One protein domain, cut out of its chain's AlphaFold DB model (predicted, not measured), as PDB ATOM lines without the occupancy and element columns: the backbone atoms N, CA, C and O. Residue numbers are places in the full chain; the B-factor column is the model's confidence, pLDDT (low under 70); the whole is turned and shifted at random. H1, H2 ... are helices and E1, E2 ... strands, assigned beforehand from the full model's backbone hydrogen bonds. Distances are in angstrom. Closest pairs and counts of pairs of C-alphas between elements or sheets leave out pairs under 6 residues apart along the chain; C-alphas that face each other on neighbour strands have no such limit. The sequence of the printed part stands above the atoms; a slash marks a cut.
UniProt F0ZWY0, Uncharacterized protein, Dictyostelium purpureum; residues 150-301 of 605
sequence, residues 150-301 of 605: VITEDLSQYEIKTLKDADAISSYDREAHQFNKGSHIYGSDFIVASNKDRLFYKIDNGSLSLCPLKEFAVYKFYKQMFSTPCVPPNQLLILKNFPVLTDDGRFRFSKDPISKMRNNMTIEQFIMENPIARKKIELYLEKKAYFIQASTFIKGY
ATOM      1  N   VAL A 150     162.985 135.390 163.572       94.31
ATOM      2  CA  VAL A 150     163.847 134.230 163.373       94.31
ATOM      3  C   VAL A 150     165.234 134.562 163.891       94.31
ATOM      4  O   VAL A 150     165.812 135.575 163.504       94.31
ATOM      5  N   ILE A 151     165.768 133.698 164.748       93.25
ATOM      6  CA  ILE A 151     167.180 133.706 165.131       93.25
ATOM      7  C   ILE A 151     167.877 132.602 164.342       93.25
ATOM      8  O   ILE A 151     167.461 131.442 164.405       93.25
ATOM      9  N   THR A 152     168.919 132.957 163.597       92.50
ATOM     10  CA  THR A 152     169.743 132.006 162.839       92.50
ATOM     11  C   THR A 152     171.075 131.736 163.532       92.50
ATOM     12  O   THR A 152     171.430 132.361 164.527       92.50
ATOM     13  N   GLU A 153     171.835 130.773 163.014       92.44
ATOM     14  CA  GLU A 153     173.132 130.360 163.572       92.44
ATOM     15  C   GLU A 153     174.226 131.443 163.531       92.44
ATOM     16  O   GLU A 153     175.256 131.289 164.180       92.44
ATOM     17  N   ASP A 154     174.019 132.530 162.784       90.06
ATOM     18  CA  ASP A 154     174.848 133.746 162.826       90.06
ATOM     19  C   ASP A 154     174.539 134.642 164.045       90.06
ATOM     20  O   ASP A 154     175.105 135.728 164.173       90.06
ATOM     21  N   LEU A 155     173.630 134.197 164.924       88.25
ATOM     22  CA  LEU A 155     173.139 134.880 166.125       88.25
ATOM     23  C   LEU A 155     172.426 136.217 165.854       88.25
ATOM     24  O   LEU A 155     172.133 136.977 166.784       88.25
ATOM     25  N   SER A 156     172.121 136.497 164.587       88.06
ATOM     26  CA  SER A 156     171.372 137.680 164.175       88.06
ATOM     27  C   SER A 156     169.873 137.402 164.242       88.06
ATOM     28  O   SER A 156     169.423 136.265 164.056       88.06
ATOM     29  N   GLN A 157     169.089 138.446 164.532       90.94
ATOM     30  CA  GLN A 157     167.632 138.347 164.548       90.94
ATOM     31  C   GLN A 157     167.023 138.993 163.299       90.94
ATOM     32  O   GLN A 157     167.365 140.108 162.896       90.94
ATOM     33  N   TYR A 158     166.064 138.293 162.707       92.38
ATOM     34  CA  TYR A 158     165.381 138.703 161.491       92.38
ATOM     35  C   TYR A 158     163.870 138.703 161.699       92.38
ATOM     36  O   TYR A 158     163.341 137.863 162.415       92.38
ATOM     37  N   GLU A 159     163.159 139.605 161.038       91.06
ATOM     38  CA  GLU A 159     161.709 139.513 160.893       91.06
ATOM     39  C   GLU A 159     161.381 138.658 159.666       91.06
ATOM     40  O   GLU A 159     162.003 138.799 158.605       91.06
ATOM     41  N   ILE A 160     160.358 137.816 159.776       90.44
ATOM     42  CA  ILE A 160     159.789 137.160 158.600       90.44
ATOM     43  C   ILE A 160     159.019 138.195 157.773       90.44
ATOM     44  O   ILE A 160     158.255 138.995 158.314       90.44
ATOM     45  N   LYS A 161     159.217 138.191 156.448       85.38
ATOM     46  CA  LYS A 161     158.573 139.154 155.539       85.38
ATOM     47  C   LYS A 161     157.050 139.033 155.527       85.38
ATOM     48  O   LYS A 161     156.384 140.061 155.455       85.38
ATOM     49  N   THR A 162     156.514 137.812 155.587       82.69
ATOM     50  CA  THR A 162     155.068 137.558 155.588       82.69
ATOM     51  C   THR A 162     154.682 136.459 156.574       82.69
ATOM     52  O   THR A 162     155.441 135.526 156.834       82.69
ATOM     53  N   LEU A 163     153.457 136.508 157.089       82.38
ATOM     54  CA  LEU A 163     152.938 135.438 157.939       82.38
ATOM     55  C   LEU A 163     152.755 134.119 157.197       82.38
ATOM     56  O   LEU A 163     152.939 133.065 157.789       82.38
ATOM     57  N   LYS A 164     152.485 134.173 155.892       84.56
ATOM     58  CA  LYS A 164     152.460 132.989 155.033       84.56
ATOM     59  C   LYS A 164     153.814 132.278 155.010       84.56
ATOM     60  O   LYS A 164     153.858 131.051 155.006       84.56
ATOM     61  N   ASP A 165     154.915 133.028 155.002       88.56
ATOM     62  CA  ASP A 165     156.255 132.447 155.098       88.56
ATOM     63  C   ASP A 165     156.488 131.822 156.475       88.56
ATOM     64  O   ASP A 165     157.059 130.736 156.548       88.56
ATOM     65  N   ALA A 166     156.006 132.467 157.543       90.31
ATOM     66  CA  ALA A 166     156.081 131.939 158.902       90.31
ATOM     67  C   ALA A 166     155.306 130.622 159.031       90.31
ATOM     68  O   ALA A 166     155.889 129.621 159.430       90.31
ATOM     69  N   ASP A 167     154.045 130.610 158.596       88.50
ATOM     70  CA  ASP A 167     153.164 129.440 158.563       88.50
ATOM     71  C   ASP A 167     153.787 128.301 157.735       88.50
ATOM     72  O   ASP A 167     153.753 127.132 158.131       88.50
ATOM     73  N   ALA A 168     154.412 128.641 156.601       87.50
ATOM     74  CA  ALA A 168     155.107 127.681 155.759       87.50
ATOM     75  C   ALA A 168     156.294 127.056 156.494       87.50
ATOM     76  O   ALA A 168     156.313 125.838 156.635       87.50
ATOM     77  N   ILE A 169     157.258 127.830 157.005       89.75
ATOM     78  CA  ILE A 169     158.430 127.249 157.690       89.75
ATOM     79  C   ILE A 169     158.063 126.583 159.017       89.75
ATOM     80  O   ILE A 169     158.780 125.686 159.447       89.75
ATOM     81  N   SER A 170     156.957 127.001 159.645       89.38
ATOM     82  CA  SER A 170     156.438 126.439 160.889       89.38
ATOM     83  C   SER A 170     155.476 125.262 160.664       89.38
ATOM     84  O   SER A 170     154.945 124.713 161.633       89.38
ATOM     85  N   SER A 171     155.220 124.880 159.406       87.00
ATOM     86  CA  SER A 171     154.242 123.850 159.029       87.00
ATOM     87  C   SER A 171     152.890 124.023 159.734       87.00
ATOM     88  O   SER A 171     152.251 123.042 160.107       87.00
ATOM     89  N   TYR A 172     152.465 125.262 159.981       88.75
ATOM     90  CA  TYR A 172     151.232 125.564 160.699       88.75
ATOM     91  C   TYR A 172     150.157 125.968 159.698       88.75
ATOM     92  O   TYR A 172     150.334 126.902 158.924       88.75
ATOM     93  N   ASP A 173     149.039 125.256 159.704       87.38
ATOM     94  CA  ASP A 173     147.838 125.669 158.995       87.38
ATOM     95  C   ASP A 173     147.093 126.684 159.862       87.38
ATOM     96  O   ASP A 173     146.462 126.336 160.866       87.38
ATOM     97  N   ARG A 174     147.182 127.955 159.467       85.56
ATOM     98  CA  ARG A 174     146.508 129.067 160.138       85.56
ATOM     99  C   ARG A 174     144.990 129.024 159.985       85.56
ATOM    100  O   ARG A 174     144.300 129.525 160.864       85.56
ATOM    101  N   GLU A 175     144.451 128.450 158.910       84.62
ATOM    102  CA  GLU A 175     142.997 128.382 158.715       84.62
ATOM    103  C   GLU A 175     142.366 127.332 159.627       84.62
ATOM    104  O   GLU A 175     141.329 127.585 160.244       84.62
ATOM    105  N   ALA A 176     143.021 126.179 159.754       84.56
ATOM    106  CA  ALA A 176     142.593 125.103 160.644       84.56
ATOM    107  C   ALA A 176     143.150 125.233 162.077       84.56
ATOM    108  O   ALA A 176     142.741 124.486 162.964       84.56
ATOM    109  N   HIS A 177     144.072 126.165 162.325       86.81
ATOM    110  CA  HIS A 177     144.795 126.348 163.587       86.81
ATOM    111  C   HIS A 177     145.476 125.074 164.124       86.81
ATOM    112  O   HIS A 177     145.440 124.765 165.326       86.81
ATOM    113  N   GLN A 178     146.142 124.337 163.238       85.38
ATOM    114  CA  GLN A 178     146.828 123.086 163.564       85.38
ATOM    115  C   GLN A 178     148.184 122.982 162.871       85.38
ATOM    116  O   GLN A 178     148.401 123.539 161.803       85.38
ATOM    117  N   PHE A 179     149.098 122.215 163.460       84.75
ATOM    118  CA  PHE A 179     150.325 121.837 162.771       84.75
ATOM    119  C   PHE A 179     150.036 120.747 161.743       84.75
ATOM    120  O   PHE A 179     149.469 119.701 162.072       84.75
ATOM    121  N   ASN A 180     150.481 120.973 160.515       78.44
ATOM    122  CA  ASN A 180     150.487 119.976 159.465       78.44
ATOM    123  C   ASN A 180     151.528 118.916 159.812       78.44
ATOM    124  O   ASN A 180     152.737 119.137 159.724       78.44
ATOM    125  N   LYS A 181     151.051 117.737 160.207       70.56
ATOM    126  CA  LYS A 181     151.884 116.535 160.206       70.56
ATOM    127  C   LYS A 181     152.249 116.282 158.748       70.56
ATOM    128  O   LYS A 181     151.357 116.225 157.903       70.56
ATOM    129  N   GLY A 182     153.545 116.279 158.451       56.62
ATOM    130  CA  GLY A 182     154.048 116.362 157.088       56.62
ATOM    131  C   GLY A 182     153.402 115.316 156.183       56.62
ATOM    132  O   GLY A 182     153.250 114.153 156.554       56.62
ATOM    133  N   SER A 183     153.043 115.731 154.968       48.75
ATOM    134  CA  SER A 183     152.700 114.808 153.885       48.75
ATOM    135  C   SER A 183     153.852 113.818 153.656       48.75
ATOM    136  O   SER A 183     155.011 114.213 153.774       48.75
ATOM    137  N   HIS A 184     153.530 112.578 153.278       49.34
ATOM    138  CA  HIS A 184     154.376 111.379 153.107       49.34
ATOM    139  C   HIS A 184     155.721 111.481 152.332       49.34
ATOM    140  O   HIS A 184     156.322 110.449 152.051       49.34
ATOM    141  N   ILE A 185     156.229 112.665 151.980       53.03
ATOM    142  CA  ILE A 185     157.348 112.858 151.045       53.03
ATOM    143  C   ILE A 185     158.658 112.202 151.526       53.03
ATOM    144  O   ILE A 185     159.383 111.693 150.680       53.03
ATOM    145  N   TYR A 186     158.931 112.122 152.839       54.44
ATOM    146  CA  TYR A 186     160.085 111.381 153.404       54.44
ATOM    147  C   TYR A 186     159.738 110.508 154.631       54.44
ATOM    148  O   TYR A 186     160.611 110.096 155.385       54.44
ATOM    149  N   GLY A 187     158.446 110.225 154.830       44.25
ATOM    150  CA  GLY A 187     157.897 109.300 155.831       44.25
ATOM    151  C   GLY A 187     158.237 109.549 157.310       44.25
ATOM    152  O   GLY A 187     159.266 109.137 157.819       44.25
ATOM    153  N   SER A 188     157.273 110.073 158.059       45.06
ATOM    154  CA  SER A 188     156.530 109.361 159.115       45.06
ATOM    155  C   SER A 188     155.390 110.294 159.533       45.06
ATOM    156  O   SER A 188     155.596 111.506 159.573       45.06
ATOM    157  N   ASP A 189     154.209 109.773 159.869       47.44
ATOM    158  CA  ASP A 189     153.036 110.594 160.247       47.44
ATOM    159  C   ASP A 189     153.238 111.402 161.555       47.44
ATOM    160  O   ASP A 189     152.307 112.016 162.078       47.44
ATOM    161  N   PHE A 190     154.449 111.378 162.119       48.44
ATOM    162  CA  PHE A 190     154.816 111.982 163.395       48.44
ATOM    163  C   PHE A 190     155.647 113.258 163.253       48.44
ATOM    164  O   PHE A 190     155.743 114.003 164.224       48.44
ATOM    165  N   ILE A 191     156.241 113.523 162.085       59.78
ATOM    166  CA  ILE A 191     157.112 114.688 161.894       59.78
ATOM    167  C   ILE A 191     156.300 115.832 161.285       59.78
ATOM    168  O   ILE A 191     155.717 115.702 160.209       59.78
ATOM    169  N   VAL A 192     156.269 116.967 161.977       62.75
ATOM    170  CA  VAL A 192     155.713 118.221 161.461       62.75
ATOM    171  C   VAL A 192     156.757 118.846 160.541       62.75
ATOM    172  O   VAL A 192     157.848 119.204 160.997       62.75
ATOM    173  N   ALA A 193     156.448 118.899 159.244       71.56
ATOM    174  CA  ALA A 193     157.387 119.382 158.245       71.56
ATOM    175  C   ALA A 193     156.730 119.972 156.994       71.56
ATOM    176  O   ALA A 193     155.618 119.596 156.609       71.56
ATOM    177  N   SER A 194     157.471 120.854 156.328       77.00
ATOM    178  CA  SER A 194     157.038 121.579 155.135       77.00
ATOM    179  C   SER A 194     158.176 121.790 154.139       77.00
ATOM    180  O   SER A 194     159.357 121.649 154.462       77.00
ATOM    181  N   ASN A 195     157.799 122.162 152.914       79.94
ATOM    182  CA  ASN A 195     158.728 122.533 151.856       79.94
ATOM    183  C   ASN A 195     158.497 123.980 151.438       79.94
ATOM    184  O   ASN A 195     157.375 124.349 151.083       79.94
ATOM    185  N   LYS A 196     159.564 124.775 151.412       80.25
ATOM    186  CA  LYS A 196     159.542 126.152 150.912       80.25
ATOM    187  C   LYS A 196     160.910 126.511 150.348       80.25
ATOM    188  O   LYS A 196     161.923 126.149 150.928       80.25
ATOM    189  N   ASP A 197     160.933 127.173 149.192       80.06
ATOM    190  CA  ASP A 197     162.147 127.738 148.583       80.06
ATOM    191  C   ASP A 197     163.341 126.760 148.518       80.06
ATOM    192  O   ASP A 197     164.483 127.116 148.783       80.06
ATOM    193  N   ARG A 198     163.066 125.503 148.124       82.75
ATOM    194  CA  ARG A 198     164.038 124.386 148.015       82.75
ATOM    195  C   ARG A 198     164.618 123.896 149.348       82.75
ATOM    196  O   ARG A 198     165.608 123.160 149.357       82.75
ATOM    197  N   LEU A 199     163.988 124.247 150.459       88.12
ATOM    198  CA  LEU A 199     164.321 123.770 151.791       88.12
ATOM    199  C   LEU A 199     163.186 122.916 152.358       88.12
ATOM    200  O   LEU A 199     162.012 123.131 152.050       88.12
ATOM    201  N   PHE A 200     163.573 121.937 153.170       87.69
ATOM    202  CA  PHE A 200     162.694 121.110 153.985       87.69
ATOM    203  C   PHE A 200     162.844 121.555 155.440       87.69
ATOM    204  O   PHE A 200     163.959 121.569 155.965       87.69
ATOM    205  N   TYR A 201     161.746 121.940 156.083       88.50
ATOM    206  CA  TYR A 201     161.737 122.427 157.462       88.50
ATOM    207  C   TYR A 201     161.129 121.366 158.367       88.50
ATOM    208  O   TYR A 201     159.989 120.970 158.156       88.50
ATOM    209  N   LYS A 202     161.885 120.917 159.370       88.19
ATOM    210  CA  LYS A 202     161.454 119.993 160.427       88.19
ATOM    211  C   LYS A 202     161.319 120.765 161.729       88.19
ATOM    212  O   LYS A 202     162.188 121.572 162.046       88.19
ATOM    213  N   ILE A 203     160.258 120.522 162.487       85.38
ATOM    214  CA  ILE A 203     159.945 121.322 163.677       85.38
ATOM    215  C   ILE A 203     159.731 120.417 164.865       85.38
ATOM    216  O   ILE A 203     159.093 119.369 164.743       85.38
ATOM    217  N   ASP A 204     160.204 120.869 166.023       73.88
ATOM    218  CA  ASP A 204     159.796 120.275 167.282       73.88
ATOM    219  C   ASP A 204     158.597 121.009 167.882       73.88
ATOM    220  O   ASP A 204     158.696 122.171 168.269       73.88
ATOM    221  N   ASN A 205     157.457 120.330 167.980       69.19
ATOM    222  CA  ASN A 205     156.274 120.819 168.690       69.19
ATOM    223  C   ASN A 205     156.047 120.082 170.026       69.19
ATOM    224  O   ASN A 205     154.905 119.954 170.467       69.19
ATOM    225  N   GLY A 206     157.121 119.581 170.654       63.41
ATOM    226  CA  GLY A 206     157.084 118.763 171.878       63.41
ATOM    227  C   GLY A 206     157.288 117.261 171.631       63.41
ATOM    228  O   GLY A 206     157.035 116.433 172.503       63.41
ATOM    229  N   SER A 207     157.735 116.908 170.428       62.12
ATOM    230  CA  SER A 207     158.009 115.551 169.949       62.12
ATOM    231  C   SER A 207     159.431 115.050 170.251       62.12
ATOM    232  O   SER A 207     159.676 113.849 170.124       62.12
ATOM    233  N   LEU A 208     160.360 115.936 170.644       67.75
ATOM    234  CA  LEU A 208     161.787 115.639 170.884       67.75
ATOM    235  C   LEU A 208     162.489 115.038 169.653       67.75
ATOM    236  O   LEU A 208     163.343 114.140 169.752       67.75
ATOM    237  N   SER A 209     162.064 115.482 168.470       72.00
ATOM    238  CA  SER A 209     162.437 114.874 167.190       72.00
ATOM    239  C   SER A 209     163.662 115.514 166.542       72.00
ATOM    240  O   SER A 209     164.223 114.924 165.617       72.00
ATOM    241  N   LEU A 210     164.104 116.682 167.012       88.50
ATOM    242  CA  LEU A 210     165.265 117.371 166.454       88.50
ATOM    243  C   LEU A 210     166.578 116.836 167.036       88.50
ATOM    244  O   LEU A 210     166.738 116.698 168.248       88.50
ATOM    245  N   CYS A 211     167.541 116.558 166.156       91.00
ATOM    246  CA  CYS A 211     168.898 116.150 166.527       91.00
ATOM    247  C   CYS A 211     169.941 116.874 165.656       91.00
ATOM    248  O   CYS A 211     170.781 116.224 165.016       91.00
ATOM    249  N   PRO A 212     169.914 118.215 165.608       93.44
ATOM    250  CA  PRO A 212     170.598 118.978 164.569       93.44
ATOM    251  C   PRO A 212     172.109 118.742 164.567       93.44
ATOM    252  O   PRO A 212     172.725 118.688 163.502       93.44
ATOM    253  N   LEU A 213     172.716 118.537 165.743       95.19
ATOM    254  CA  LEU A 213     174.156 118.306 165.868       95.19
ATOM    255  C   LEU A 213     174.581 116.928 165.345       95.19
ATOM    256  O   LEU A 213     175.622 116.816 164.696       95.19
ATOM    257  N   LYS A 214     173.769 115.886 165.568       93.69
ATOM    258  CA  LYS A 214     174.052 114.536 165.055       93.69
ATOM    259  C   LYS A 214     173.955 114.485 163.542       93.69
ATOM    260  O   LYS A 214     174.863 113.984 162.887       93.69
ATOM    261  N   GLU A 215     172.889 115.042 162.984       93.62
ATOM    262  CA  GLU A 215     172.735 115.115 161.535       93.62
ATOM    263  C   GLU A 215     173.829 115.986 160.890       93.62
ATOM    264  O   GLU A 215     174.384 115.620 159.852       93.62
ATOM    265  N   PHE A 216     174.228 117.091 161.537       95.44
ATOM    266  CA  PHE A 216     175.366 117.895 161.087       95.44
ATOM    267  C   PHE A 216     176.663 117.081 161.090       95.44
ATOM    268  O   PHE A 216     177.429 117.153 160.128       95.44
ATOM    269  N   ALA A 217     176.908 116.291 162.141       96.50
ATOM    270  CA  ALA A 217     178.075 115.424 162.237       96.50
ATOM    271  C   ALA A 217     178.116 114.416 161.078       96.50
ATOM    272  O   ALA A 217     179.166 114.248 160.452       96.50
ATOM    273  N   VAL A 218     176.982 113.800 160.732       96.31
ATOM    274  CA  VAL A 218     176.888 112.895 159.576       96.31
ATOM    275  C   VAL A 218     177.135 113.651 158.268       96.31
ATOM    276  O   VAL A 218     177.987 113.238 157.483       96.31
ATOM    277  N   TYR A 219     176.485 114.796 158.039       95.75
ATOM    278  CA  TYR A 219     176.736 115.618 156.848       95.75
ATOM    279  C   TYR A 219     178.215 116.003 156.709       95.75
ATOM    280  O   TYR A 219     178.796 115.848 155.633       95.75
ATOM    281  N   LYS A 220     178.850 116.479 157.787       96.38
ATOM    282  CA  LYS A 220     180.265 116.871 157.775       96.38
ATOM    283  C   LYS A 220     181.186 115.710 157.456       96.38
ATOM    284  O   LYS A 220     182.120 115.909 156.683       96.38
ATOM    285  N   PHE A 221     180.875 114.517 157.958       97.25
ATOM    286  CA  PHE A 221     181.605 113.304 157.614       97.25
ATOM    287  C   PHE A 221     181.587 113.059 156.097       97.25
ATOM    288  O   PHE A 221     182.643 112.915 155.482       97.25
ATOM    289  N   TYR A 222     180.405 113.092 155.467       96.81
ATOM    290  CA  TYR A 222     180.279 112.914 154.013       96.81
ATOM    291  C   TYR A 222     180.963 114.039 153.234       96.81
ATOM    292  O   TYR A 222     181.663 113.763 152.265       96.81
ATOM    293  N   LYS A 223     180.787 115.297 153.661       95.69
ATOM    294  CA  LYS A 223     181.361 116.474 152.994       95.69
ATOM    295  C   LYS A 223     182.889 116.456 152.984       95.69
ATOM    296  O   LYS A 223     183.492 116.886 152.009       95.69
ATOM    297  N   GLN A 224     183.511 116.024 154.080       95.62
ATOM    298  CA  GLN A 224     184.969 115.940 154.180       95.62
ATOM    299  C   GLN A 224     185.529 114.734 153.414       95.62
ATOM    300  O   GLN A 224     186.671 114.784 152.968       95.62
ATOM    301  N   MET A 225     184.744 113.661 153.271       95.81
ATOM    302  CA  MET A 225     185.188 112.414 152.642       95.81
ATOM    303  C   MET A 225     185.031 112.409 151.120       95.81
ATOM    304  O   MET A 225     185.909 111.908 150.423       95.81
ATOM    305  N   PHE A 226     183.914 112.930 150.604       95.62
ATOM    306  CA  PHE A 226     183.523 112.775 149.202       95.62
ATOM    307  C   PHE A 226     183.272 114.124 148.533       95.62
ATOM    308  O   PHE A 226     182.713 115.039 149.137       95.62
ATOM    309  N   SER A 227     183.598 114.231 147.242       90.50
ATOM    310  CA  SER A 227     183.373 115.473 146.478       90.50
ATOM    311  C   SER A 227     181.894 115.797 146.244       90.50
ATOM    312  O   SER A 227     181.551 116.942 145.957       90.50
ATOM    313  N   THR A 228     181.015 114.798 146.351       88.44
ATOM    314  CA  THR A 228     179.562 114.938 146.163       88.44
ATOM    315  C   THR A 228     178.832 114.330 147.366       88.44
ATOM    316  O   THR A 228     178.562 113.127 147.390       88.44
ATOM    317  N   PRO A 229     178.567 115.118 148.425       87.25
ATOM    318  CA  PRO A 229     177.946 114.603 149.639       87.25
ATOM    319  C   PRO A 229     176.500 114.160 149.378       87.25
ATOM    320  O   PRO A 229     175.712 114.881 148.773       87.25
ATOM    321  N   CYS A 230     176.152 112.980 149.891       91.88
ATOM    322  CA  CYS A 230     174.835 112.346 149.738       91.88
ATOM    323  C   CYS A 230     173.966 112.487 151.005       91.88
ATOM    324  O   CYS A 230     173.041 111.720 151.253       91.88
ATOM    325  N   VAL A 231     174.295 113.461 151.852       92.94
ATOM    326  CA  VAL A 231     173.535 113.837 153.050       92.94
ATOM    327  C   VAL A 231     173.321 115.344 152.954       92.94
ATOM    328  O   VAL A 231     174.301 116.067 152.742       92.94
ATOM    329  N   PRO A 232     172.080 115.843 153.035       90.25
ATOM    330  CA  PRO A 232     171.830 117.263 152.924       90.25
ATOM    331  C   PRO A 232     172.401 117.983 154.158       90.25
ATOM    332  O   PRO A 232     172.280 117.486 155.277       90.25
ATOM    333  N   PRO A 233     172.995 119.179 153.993       90.81
ATOM    334  CA  PRO A 233     173.343 120.009 155.143       90.81
ATOM    335  C   PRO A 233     172.090 120.345 155.966       90.81
ATOM    336  O   PRO A 233     170.999 120.413 155.395       90.81
ATOM    337  N   ASN A 234     172.242 120.675 157.243       90.25
ATOM    338  CA  ASN A 234     171.165 121.260 158.037       90.25
ATOM    339  C   ASN A 234     171.589 122.585 158.682       90.25
ATOM    340  O   ASN A 234     172.788 122.883 158.782       90.25
ATOM    341  N   GLN A 235     170.591 123.377 159.065       91.81
ATOM    342  CA  GLN A 235     170.732 124.569 159.890       91.81
ATOM    343  C   GLN A 235     169.632 124.593 160.949       91.81
ATOM    344  O   GLN A 235     168.482 124.269 160.647       91.81
ATOM    345  N   LEU A 236     169.989 124.971 162.173       94.19
ATOM    346  CA  LEU A 236     169.046 125.208 163.262       94.19
ATOM    347  C   LEU A 236     168.646 126.686 163.280       94.19
ATOM    348  O   LEU A 236     169.495 127.571 163.197       94.19
ATOM    349  N   LEU A 237     167.355 126.951 163.417       94.19
ATOM    350  CA  LEU A 237     166.806 128.292 163.571       94.19
ATOM    351  C   LEU A 237     165.700 128.306 164.623       94.19
ATOM    352  O   LEU A 237     165.052 127.289 164.876       94.19
ATOM    353  N   ILE A 238     165.507 129.463 165.252       94.00
ATOM    354  CA  ILE A 238     164.492 129.664 166.287       94.00
ATOM    355  C   ILE A 238     163.460 130.641 165.760       94.00
ATOM    356  O   ILE A 238     163.767 131.812 165.559       94.00
ATOM    357  N   LEU A 239     162.235 130.169 165.566       93.88
ATOM    358  CA  LEU A 239     161.085 131.008 165.268       93.88
ATOM    359  C   LEU A 239     160.489 131.510 166.584       93.88
ATOM    360  O   LEU A 239     160.130 130.696 167.426       93.88
ATOM    361  N   LYS A 240     160.365 132.820 166.772       92.00
ATOM    362  CA  LYS A 240     159.847 133.473 167.981       92.00
ATOM    363  C   LYS A 240     158.594 134.276 167.686       92.00
ATOM    364  O   LYS A 240     158.368 134.723 166.564       92.00
ATOM    365  N   ASN A 241     157.820 134.511 168.742       89.12
ATOM    366  CA  ASN A 241     156.584 135.288 168.710       89.12
ATOM    367  C   ASN A 241     155.561 134.761 167.695       89.12
ATOM    368  O   ASN A 241     154.725 135.518 167.209       89.12
ATOM    369  N   PHE A 242     155.608 133.462 167.388       91.38
ATOM    370  CA  PHE A 242     154.724 132.865 166.401       91.38
ATOM    371  C   PHE A 242     153.359 132.563 167.036       91.38
ATOM    372  O   PHE A 242     153.313 131.814 168.020       91.38
ATOM    373  N   PRO A 243     152.261 133.170 166.546       89.62
ATOM    374  CA  PRO A 243     150.943 133.016 167.144       89.62
ATOM    375  C   PRO A 243     150.339 131.660 166.778       89.62
ATOM    376  O   PRO A 243     150.077 131.373 165.612       89.62
ATOM    377  N   VAL A 244     150.080 130.829 167.786       90.94
ATOM    378  CA  VAL A 244     149.555 129.470 167.609       90.94
ATOM    379  C   VAL A 244     148.439 129.157 168.591       90.94
ATOM    380  O   VAL A 244     148.380 129.673 169.708       90.94
ATOM    381  N   LEU A 245     147.563 128.245 168.189       90.62
ATOM    382  CA  LEU A 245     146.549 127.681 169.066       90.62
ATOM    383  C   LEU A 245     147.125 126.515 169.883       90.62
ATOM    384  O   LEU A 245     147.285 125.403 169.375       90.62
ATOM    385  N   THR A 246     147.400 126.768 171.160       88.06
ATOM    386  CA  THR A 246     147.898 125.781 172.132       88.06
ATOM    387  C   THR A 246     146.777 124.915 172.704       88.06
ATOM    388  O   THR A 246     145.596 125.217 172.525       88.06
ATOM    389  N   ASP A 247     147.128 123.872 173.459       87.25
ATOM    390  CA  ASP A 247     146.150 123.065 174.204       87.25
ATOM    391  C   ASP A 247     145.348 123.901 175.213       87.25
ATOM    392  O   ASP A 247     144.131 123.735 175.325       87.25
ATOM    393  N   ASP A 248     145.981 124.871 175.873       87.81
ATOM    394  CA  ASP A 248     145.298 125.815 176.765       87.81
ATOM    395  C   ASP A 248     144.355 126.747 175.997       87.81
ATOM    396  O   ASP A 248     143.241 127.035 176.447       87.81
ATOM    397  N   GLY A 249     144.763 127.207 174.811       88.31
ATOM    398  CA  GLY A 249     143.900 127.949 173.895       88.31
ATOM    399  C   GLY A 249     142.694 127.118 173.445       88.31
ATOM    400  O   GLY A 249     141.557 127.587 173.530       88.31
ATOM    401  N   ARG A 250     142.908 125.848 173.066       88.38
ATOM    402  CA  ARG A 250     141.847 124.883 172.706       88.38
ATOM    403  C   ARG A 250     140.885 124.665 173.867       88.38
ATOM    404  O   ARG A 250     139.669 124.696 173.675       88.38
ATOM    405  N   PHE A 251     141.409 124.488 175.077       88.56
ATOM    406  CA  PHE A 251     140.608 124.326 176.285       88.56
ATOM    407  C   PHE A 251     139.760 125.568 176.577       88.56
ATOM    408  O   PHE A 251     138.554 125.451 176.813       88.56
ATOM    409  N   ARG A 252     140.349 126.767 176.510       89.62
ATOM    410  CA  ARG A 252     139.618 128.036 176.665       89.62
ATOM    411  C   ARG A 252     138.523 128.187 175.612       89.62
ATOM    412  O   ARG A 252     137.383 128.470 175.979       89.62
ATOM    413  N   PHE A 253     138.828 127.903 174.347       89.50
ATOM    414  CA  PHE A 253     137.846 127.938 173.267       89.50
ATOM    415  C   PHE A 253     136.704 126.939 173.490       89.50
ATOM    416  O   PHE A 253     135.545 127.304 173.341       89.50
ATOM    417  N   SER A 254     136.996 125.715 173.943       86.75
ATOM    418  CA  SER A 254     135.972 124.695 174.244       86.75
ATOM    419  C   SER A 254     134.986 125.081 175.356       86.75
ATOM    420  O   SER A 254     133.927 124.468 175.488       86.75
ATOM    421  N   LYS A 255     135.319 126.090 176.171       88.69
ATOM    422  CA  LYS A 255     134.419 126.652 177.189       88.69
ATOM    423  C   LYS A 255     133.593 127.823 176.661       88.69
ATOM    424  O   LYS A 255     132.624 128.218 177.314       88.69
ATOM    425  N   ASP A 256     133.958 128.382 175.510       89.50
ATOM    426  CA  ASP A 256     133.267 129.518 174.919       89.50
ATOM    427  C   ASP A 256     131.856 129.119 174.449       89.50
ATOM    428  O   ASP A 256     131.690 128.036 173.874       89.50
ATOM    429  N   PRO A 257     130.822 129.959 174.646       89.94
ATOM    430  CA  PRO A 257     129.469 129.670 174.177       89.94
ATOM    431  C   PRO A 257     129.374 129.324 172.685       89.94
ATOM    432  O   PRO A 257     128.563 128.471 172.328       89.94
ATOM    433  N   ILE A 258     130.207 129.927 171.829       88.25
ATOM    434  CA  ILE A 258     130.219 129.659 170.381       88.25
ATOM    435  C   ILE A 258     130.643 128.213 170.098       88.25
ATOM    436  O   ILE A 258     130.071 127.563 169.225       88.25
ATOM    437  N   SER A 259     131.575 127.659 170.880       85.69
ATOM    438  CA  SER A 259     132.038 126.275 170.708       85.69
ATOM    439  C   SER A 259     130.951 125.229 170.992       85.69
ATOM    440  O   SER A 259     131.046 124.095 170.528       85.69
ATOM    441  N   LYS A 260     129.869 125.601 171.694       85.94
ATOM    442  CA  LYS A 260     128.723 124.709 171.935       85.94
ATOM    443  C   LYS A 260     127.899 124.442 170.671       85.94
ATOM    444  O   LYS A 260     127.105 123.510 170.665       85.94
ATOM    445  N   MET A 261     128.102 125.218 169.602       86.69
ATOM    446  CA  MET A 261     127.427 125.049 168.306       86.69
ATOM    447  C   MET A 261     128.120 124.022 167.389       86.69
ATOM    448  O   MET A 261     127.663 123.795 166.274       86.69
ATOM    449  N   ARG A 262     129.213 123.395 167.851       86.38
ATOM    450  CA  ARG A 262     130.115 122.536 167.062       86.38
ATOM    451  C   ARG A 262     129.499 121.235 166.526       86.38
ATOM    452  O   ARG A 262     130.083 120.635 165.642       86.38
ATOM    453  N   ASN A 263     128.369 120.764 167.066       79.06
ATOM    454  CA  ASN A 263     127.616 119.585 166.588       79.06
ATOM    455  C   ASN A 263     128.487 118.407 166.073       79.06
ATOM    456  O   ASN A 263     128.491 118.100 164.886       79.06
ATOM    457  N   ASN A 264     129.216 117.730 166.971       81.62
ATOM    458  CA  ASN A 264     130.108 116.580 166.695       81.62
ATOM    459  C   ASN A 264     131.295 116.810 165.734       81.62
ATOM    460  O   ASN A 264     132.093 115.889 165.567       81.62
ATOM    461  N   MET A 265     131.479 118.002 165.163       85.75
ATOM    462  CA  MET A 265     132.666 118.329 164.360       85.75
ATOM    463  C   MET A 265     133.930 118.344 165.230       85.75
ATOM    464  O   MET A 265     133.845 118.433 166.463       85.75
ATOM    465  N   THR A 266     135.114 118.288 164.621       84.12
ATOM    466  CA  THR A 266     136.345 118.687 165.324       84.12
ATOM    467  C   THR A 266     136.380 120.210 165.516       84.12
ATOM    468  O   THR A 266     135.553 120.938 164.962       84.12
ATOM    469  N   ILE A 267     137.297 120.713 166.350       81.94
ATOM    470  CA  ILE A 267     137.464 122.168 166.528       81.94
ATOM    471  C   ILE A 267     137.871 122.801 165.194       81.94
ATOM    472  O   ILE A 267     137.308 123.815 164.800       81.94
ATOM    473  N   GLU A 268     138.780 122.144 164.484       84.62
ATOM    474  CA  GLU A 268     139.345 122.569 163.208       84.62
ATOM    475  C   GLU A 268     138.261 122.677 162.127       84.62
ATOM    476  O   GLU A 268     138.092 123.735 161.526       84.62
ATOM    477  N   GLN A 269     137.448 121.628 161.953       84.25
ATOM    478  CA  GLN A 269     136.325 121.628 161.005       84.25
ATOM    479  C   GLN A 269     135.327 122.752 161.300       84.25
ATOM    480  O   GLN A 269     134.903 123.476 160.402       84.25
ATOM    481  N   PHE A 270     134.988 122.947 162.574       87.31
ATOM    482  CA  PHE A 270     134.039 123.980 162.969       87.31
ATOM    483  C   PHE A 270     134.557 125.399 162.735       87.31
ATOM    484  O   PHE A 270     133.780 126.270 162.357       87.31
ATOM    485  N   ILE A 271     135.852 125.645 162.936       86.00
ATOM    486  CA  ILE A 271     136.471 126.943 162.638       86.00
ATOM    487  C   ILE A 271     136.425 127.228 161.139       86.00
ATOM    488  O   ILE A 271     136.070 128.341 160.748       86.00
ATOM    489  N   MET A 272     136.752 126.229 160.314       82.56
ATOM    490  CA  MET A 272     136.736 126.367 158.856       82.56
ATOM    491  C   MET A 272     135.334 126.704 158.332       82.56
ATOM    492  O   MET A 272     135.197 127.509 157.414       82.56
ATOM    493  N   GLU A 273     134.290 126.136 158.940       85.31
ATOM    494  CA  GLU A 273     132.896 126.363 158.543       85.31
ATOM    495  C   GLU A 273     132.245 127.590 159.218       85.31
ATOM    496  O   GLU A 273     131.186 128.044 158.777       85.31
ATOM    497  N   ASN A 274     132.851 128.160 160.271       85.19
ATOM    498  CA  ASN A 274     132.263 129.251 161.053       85.19
ATOM    499  C   ASN A 274     133.235 130.436 161.258       85.19
ATOM    500  O   ASN A 274     134.018 130.460 162.213       85.19
ATOM    501  N   PRO A 275     133.118 131.507 160.444       83.56
ATOM    502  CA  PRO A 275     133.981 132.688 160.542       83.56
ATOM    503  C   PRO A 275     133.945 133.408 161.902       83.56
ATOM    504  O   PRO A 275     134.917 134.056 162.289       83.56
ATOM    505  N   ILE A 276     132.834 133.318 162.643       86.62
ATOM    506  CA  ILE A 276     132.712 133.922 163.981       86.62
ATOM    507  C   ILE A 276     133.521 133.106 164.995       86.62
ATOM    508  O   ILE A 276     134.209 133.681 165.838       86.62
ATOM    509  N   ALA A 277     133.477 131.775 164.889       85.88
ATOM    510  CA  ALA A 277     134.299 130.881 165.695       85.88
ATOM    511  C   ALA A 277     135.795 131.120 165.452       85.88
ATOM    512  O   ALA A 277     136.553 131.195 166.417       85.88
ATOM    513  N   ARG A 278     136.199 131.337 164.192       84.94
ATOM    514  CA  ARG A 278     137.576 131.707 163.827       84.94
ATOM    515  C   ARG A 278     138.032 132.999 164.503       84.94
ATOM    516  O   ARG A 278     138.990 132.984 165.264       84.94
ATOM    517  N   LYS A 279     137.285 134.095 164.355       84.44
ATOM    518  CA  LYS A 279     137.623 135.357 165.048       84.44
ATOM    519  C   LYS A 279     137.711 135.192 166.562       84.44
ATOM    520  O   LYS A 279     138.484 135.869 167.231       84.44
ATOM    521  N   LYS A 280     136.889 134.303 167.127       87.56
ATOM    522  CA  LYS A 280     136.919 134.020 168.558       87.56
ATOM    523  C   LYS A 280     138.167 133.242 168.961       87.56
ATOM    524  O   LYS A 280     138.702 133.509 170.032       87.56
ATOM    525  N   ILE A 281     138.628 132.311 168.127       87.12
ATOM    526  CA  ILE A 281     139.819 131.514 168.413       87.12
ATOM    527  C   ILE A 281     141.115 132.304 168.273       87.12
ATOM    528  O   ILE A 281     142.040 132.077 169.049       87.12
ATOM    529  N   GLU A 282     141.136 133.297 167.384       87.06
ATOM    530  CA  GLU A 282     142.237 134.256 167.249       87.06
ATOM    531  C   GLU A 282     142.517 135.003 168.572       87.06
ATOM    532  O   GLU A 282     143.667 135.306 168.877       87.06
ATOM    533  N   LEU A 283     141.503 135.193 169.433       87.06
ATOM    534  CA  LEU A 283     141.672 135.770 170.781       87.06
ATOM    535  C   LEU A 283     142.366 134.833 171.783       87.06
ATOM    536  O   LEU A 283     142.759 135.276 172.864       87.06
ATOM    537  N   TYR A 284     142.458 133.539 171.474       89.94
ATOM    538  CA  TYR A 284     143.075 132.522 172.328       89.94
ATOM    539  C   TYR A 284     144.443 132.061 171.817       89.94
ATOM    540  O   TYR A 284     145.034 131.171 172.432       89.94
ATOM    541  N   LEU A 285     144.945 132.642 170.722       89.88
ATOM    542  CA  LEU A 285     146.288 132.354 170.229       89.88
ATOM    543  C   LEU A 285     147.338 132.807 171.242       89.88
ATOM    544  O   LEU A 285     147.225 133.857 171.876       89.88
ATOM    545  N   GLU A 286     148.386 132.007 171.369       90.50
ATOM    546  CA  GLU A 286     149.545 132.305 172.197       90.50
ATOM    547  C   GLU A 286     150.770 132.473 171.311       90.50
ATOM    548  O   GLU A 286     150.998 131.694 170.387       90.50
ATOM    549  N   LYS A 287     151.592 133.473 171.624       88.94
ATOM    550  CA  LYS A 287     152.907 133.632 171.007       88.94
ATOM    551  C   LYS A 287     153.855 132.592 171.604       88.94
ATOM    552  O   LYS A 287     154.089 132.594 172.813       88.94
ATOM    553  N   LYS A 288     154.384 131.701 170.768       88.94
ATOM    554  CA  LYS A 288     155.352 130.666 171.161       88.94
ATOM    555  C   LYS A 288     156.652 130.802 170.381       88.94
ATOM    556  O   LYS A 288     156.728 131.522 169.382       88.94
ATOM    557  N   ALA A 289     157.667 130.102 170.872       90.12
ATOM    558  CA  ALA A 289     158.905 129.881 170.155       90.12
ATOM    559  C   ALA A 289     159.025 128.414 169.733       90.12
ATOM    560  O   ALA A 289     158.551 127.526 170.441       90.12
ATOM    561  N   TYR A 290     159.660 128.183 168.588       90.44
ATOM    562  CA  TYR A 290     159.869 126.866 168.005       90.44
ATOM    563  C   TYR A 290     161.290 126.731 167.483       90.44
ATOM    564  O   TYR A 290     161.789 127.609 166.776       90.44
ATOM    565  N   PHE A 291     161.907 125.592 167.779       92.25
ATOM    566  CA  PHE A 291     163.127 125.165 167.112       92.25
ATOM    567  C   PHE A 291     162.757 124.520 165.784       92.25
ATOM    568  O   PHE A 291     161.873 123.661 165.711       92.25
ATOM    569  N   ILE A 292     163.438 124.955 164.733       92.25
ATOM    570  CA  ILE A 292     163.223 124.502 163.369       92.25
ATOM    571  C   ILE A 292     164.572 124.086 162.800       92.25
ATOM    572  O   ILE A 292     165.565 124.799 162.915       92.25
ATOM    573  N   GLN A 293     164.605 122.932 162.157       92.06
ATOM    574  CA  GLN A 293     165.759 122.450 161.428       92.06
ATOM    575  C   GLN A 293     165.466 122.512 159.932       92.06
ATOM    576  O   GLN A 293     164.575 121.827 159.435       92.06
ATOM    577  N   ALA A 294     166.228 123.331 159.211       91.62
ATOM    578  CA  ALA A 294     166.121 123.480 157.766       91.62
ATOM    579  C   ALA A 294     167.191 122.641 157.058       91.62
ATOM    580  O   ALA A 294     168.388 122.808 157.304       91.62
ATOM    581  N   SER A 295     166.781 121.763 156.148       90.00
ATOM    582  CA  SER A 295     167.667 120.962 155.297       90.00
ATOM    583  C   SER A 295     167.378 121.199 153.810       90.00
ATOM    584  O   SER A 295     166.418 121.873 153.444       90.00
ATOM    585  N   THR A 296     168.249 120.712 152.918       87.75
ATOM    586  CA  THR A 296     167.979 120.821 151.470       87.75
ATOM    587  C   THR A 296     166.810 119.922 151.115       87.75
ATOM    588  O   THR A 296     166.851 118.733 151.424       87.75
ATOM    589  N   PHE A 297     165.838 120.453 150.381       87.06
ATOM    590  CA  PHE A 297     164.811 119.630 149.765       87.06
ATOM    591  C   PHE A 297     165.375 118.851 148.567       87.06
ATOM    592  O   PHE A 297     165.943 119.442 147.646       87.06
ATOM    593  N   ILE A 298     165.178 117.531 148.549       87.44
ATOM    594  CA  ILE A 298     165.640 116.644 147.472       87.44
ATOM    595  C   ILE A 298     164.468 116.316 146.547       87.44
ATOM    596  O   ILE A 298     163.631 115.461 146.847       87.44
ATOM    597  N   LYS A 299     164.398 116.979 145.390       87.75
ATOM    598  CA  LYS A 299     163.332 116.726 144.414       87.75
ATOM    599  C   LYS A 299     163.469 115.310 143.842       87.75
ATOM    600  O   LYS A 299     164.363 115.046 143.044       87.75
ATOM    601  N   GLY A 300     162.558 114.420 144.217       89.81
ATOM    602  CA  GLY A 300     162.696 112.998 143.937       89.81
ATOM    603  C   GLY A 300     161.533 112.166 144.460       89.81
ATOM    604  O   GLY A 300     160.455 112.695 144.737       89.81
ATOM    605  N   TYR A 301     161.775 110.870 144.621       89.06
ATOM    606  CA  TYR A 301     160.863 109.917 145.255       89.06
ATOM    607  C   TYR A 301     161.597 109.139 146.350       89.06
ATOM    608  O   TYR A 301     162.826 109.070 146.355       89.06
TER     609      TYR A 301
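Overview. This is residues 150 to 301 of the 605 residues of an uncharacterized protein of Dictyostelium purpureum (UniProt F0ZWY0). A strongly twisted sheet of four strands curls round the short helix H1, and its two long strands, E5 and E4, run as a ribbon between H2 at one end of the domain and four short helices, H3 to H6, at the other. The printed part has 152 residues with six named helices and five named strands, in the order E1 H1 E2 E3 H2 E4 H3 H4 H5 H6 E5. The sheet, in the order E2, E3, E5, E4, is antiparallel throughout, and the class is mixed, helices and strands. The whole is elongated, spanning 62 by 35 by 25 A, and only just loose, close to compact, with a radius of gyration of the C-alphas of 18.1 A.

Along the chain. E1, residues 157 to 160, begins at C-alpha 157 (167.632, 138.347, 164.548). H1 is residues 163 to 169, E2 residues 192 to 196 and E3 residues 199 to 203. H2, residues 212 to 225, is 20.0 A long. E4, residues 234 to 244, is 25.0 A long and bends by 80 degrees at residue 241. H3 is residues 247 to 255, H4 residues 257 to 261, H5 residues 267 to 273 and H6 residues 275 to 282. E5, residues 286 to 296, is 30.0 A long and ends at C-alpha 296 (167.979, 120.821, 151.470).

Arrangement. E1 pairs with no named strand but is near E4, with 7 pairs of C-alphas within 10 A. H1 is on the sheet; its closest C-alphas to E3 are those of Ile 169 and Tyr 201, 5.9 A apart. Within hydrogen-bond range are N 194 and O 201, 3.1 A, in the hairpin E2 and E3; N 202 and O 293, 2.8 A, between E3 and E5; and N 237 and O 292, 2.8 A, between E5 and E4. H2 is on the opposite face from H1, giving three layers, helices on both faces of a sheet. Its height is 7.3 A; Phe 216 and Asn 234 are its closest C-alphas to E4, 6.2 A. E3, H2 and E4 form a split strand-helix-strand unit, two strands running the same way with E5 between them, its crossover right-handed. H3 and H6 only just touch, with 3 pairs of C-alphas within 8 A, closest Phe 253 and Ile 281, 6.3 A. H5 and H6 touch only at the corner, closest C-alphas Ile 271 and Arg 278, 5.0 A. H4 is close to H6 but not clearly touching: the C-alphas of Ile 258 and Ala 277 are 6.3 A apart. Every O i to N i+4 pair is within hydrogen-bond range in H1, H2, H3, H5 and H6; H4 has 0 of 1, but 2 of 2 O i to N i+3 pairs.

Size, cuts and confidence. The C-alphas farthest apart, those of Ser 227 and Pro 257, are 62.2 A apart. The printed part has no cut. The link from H1 to E2, 22 residues, is long. Mean pLDDT of the printed part is 85.0, with residues 182 to 192 and 205 to 208 under 70.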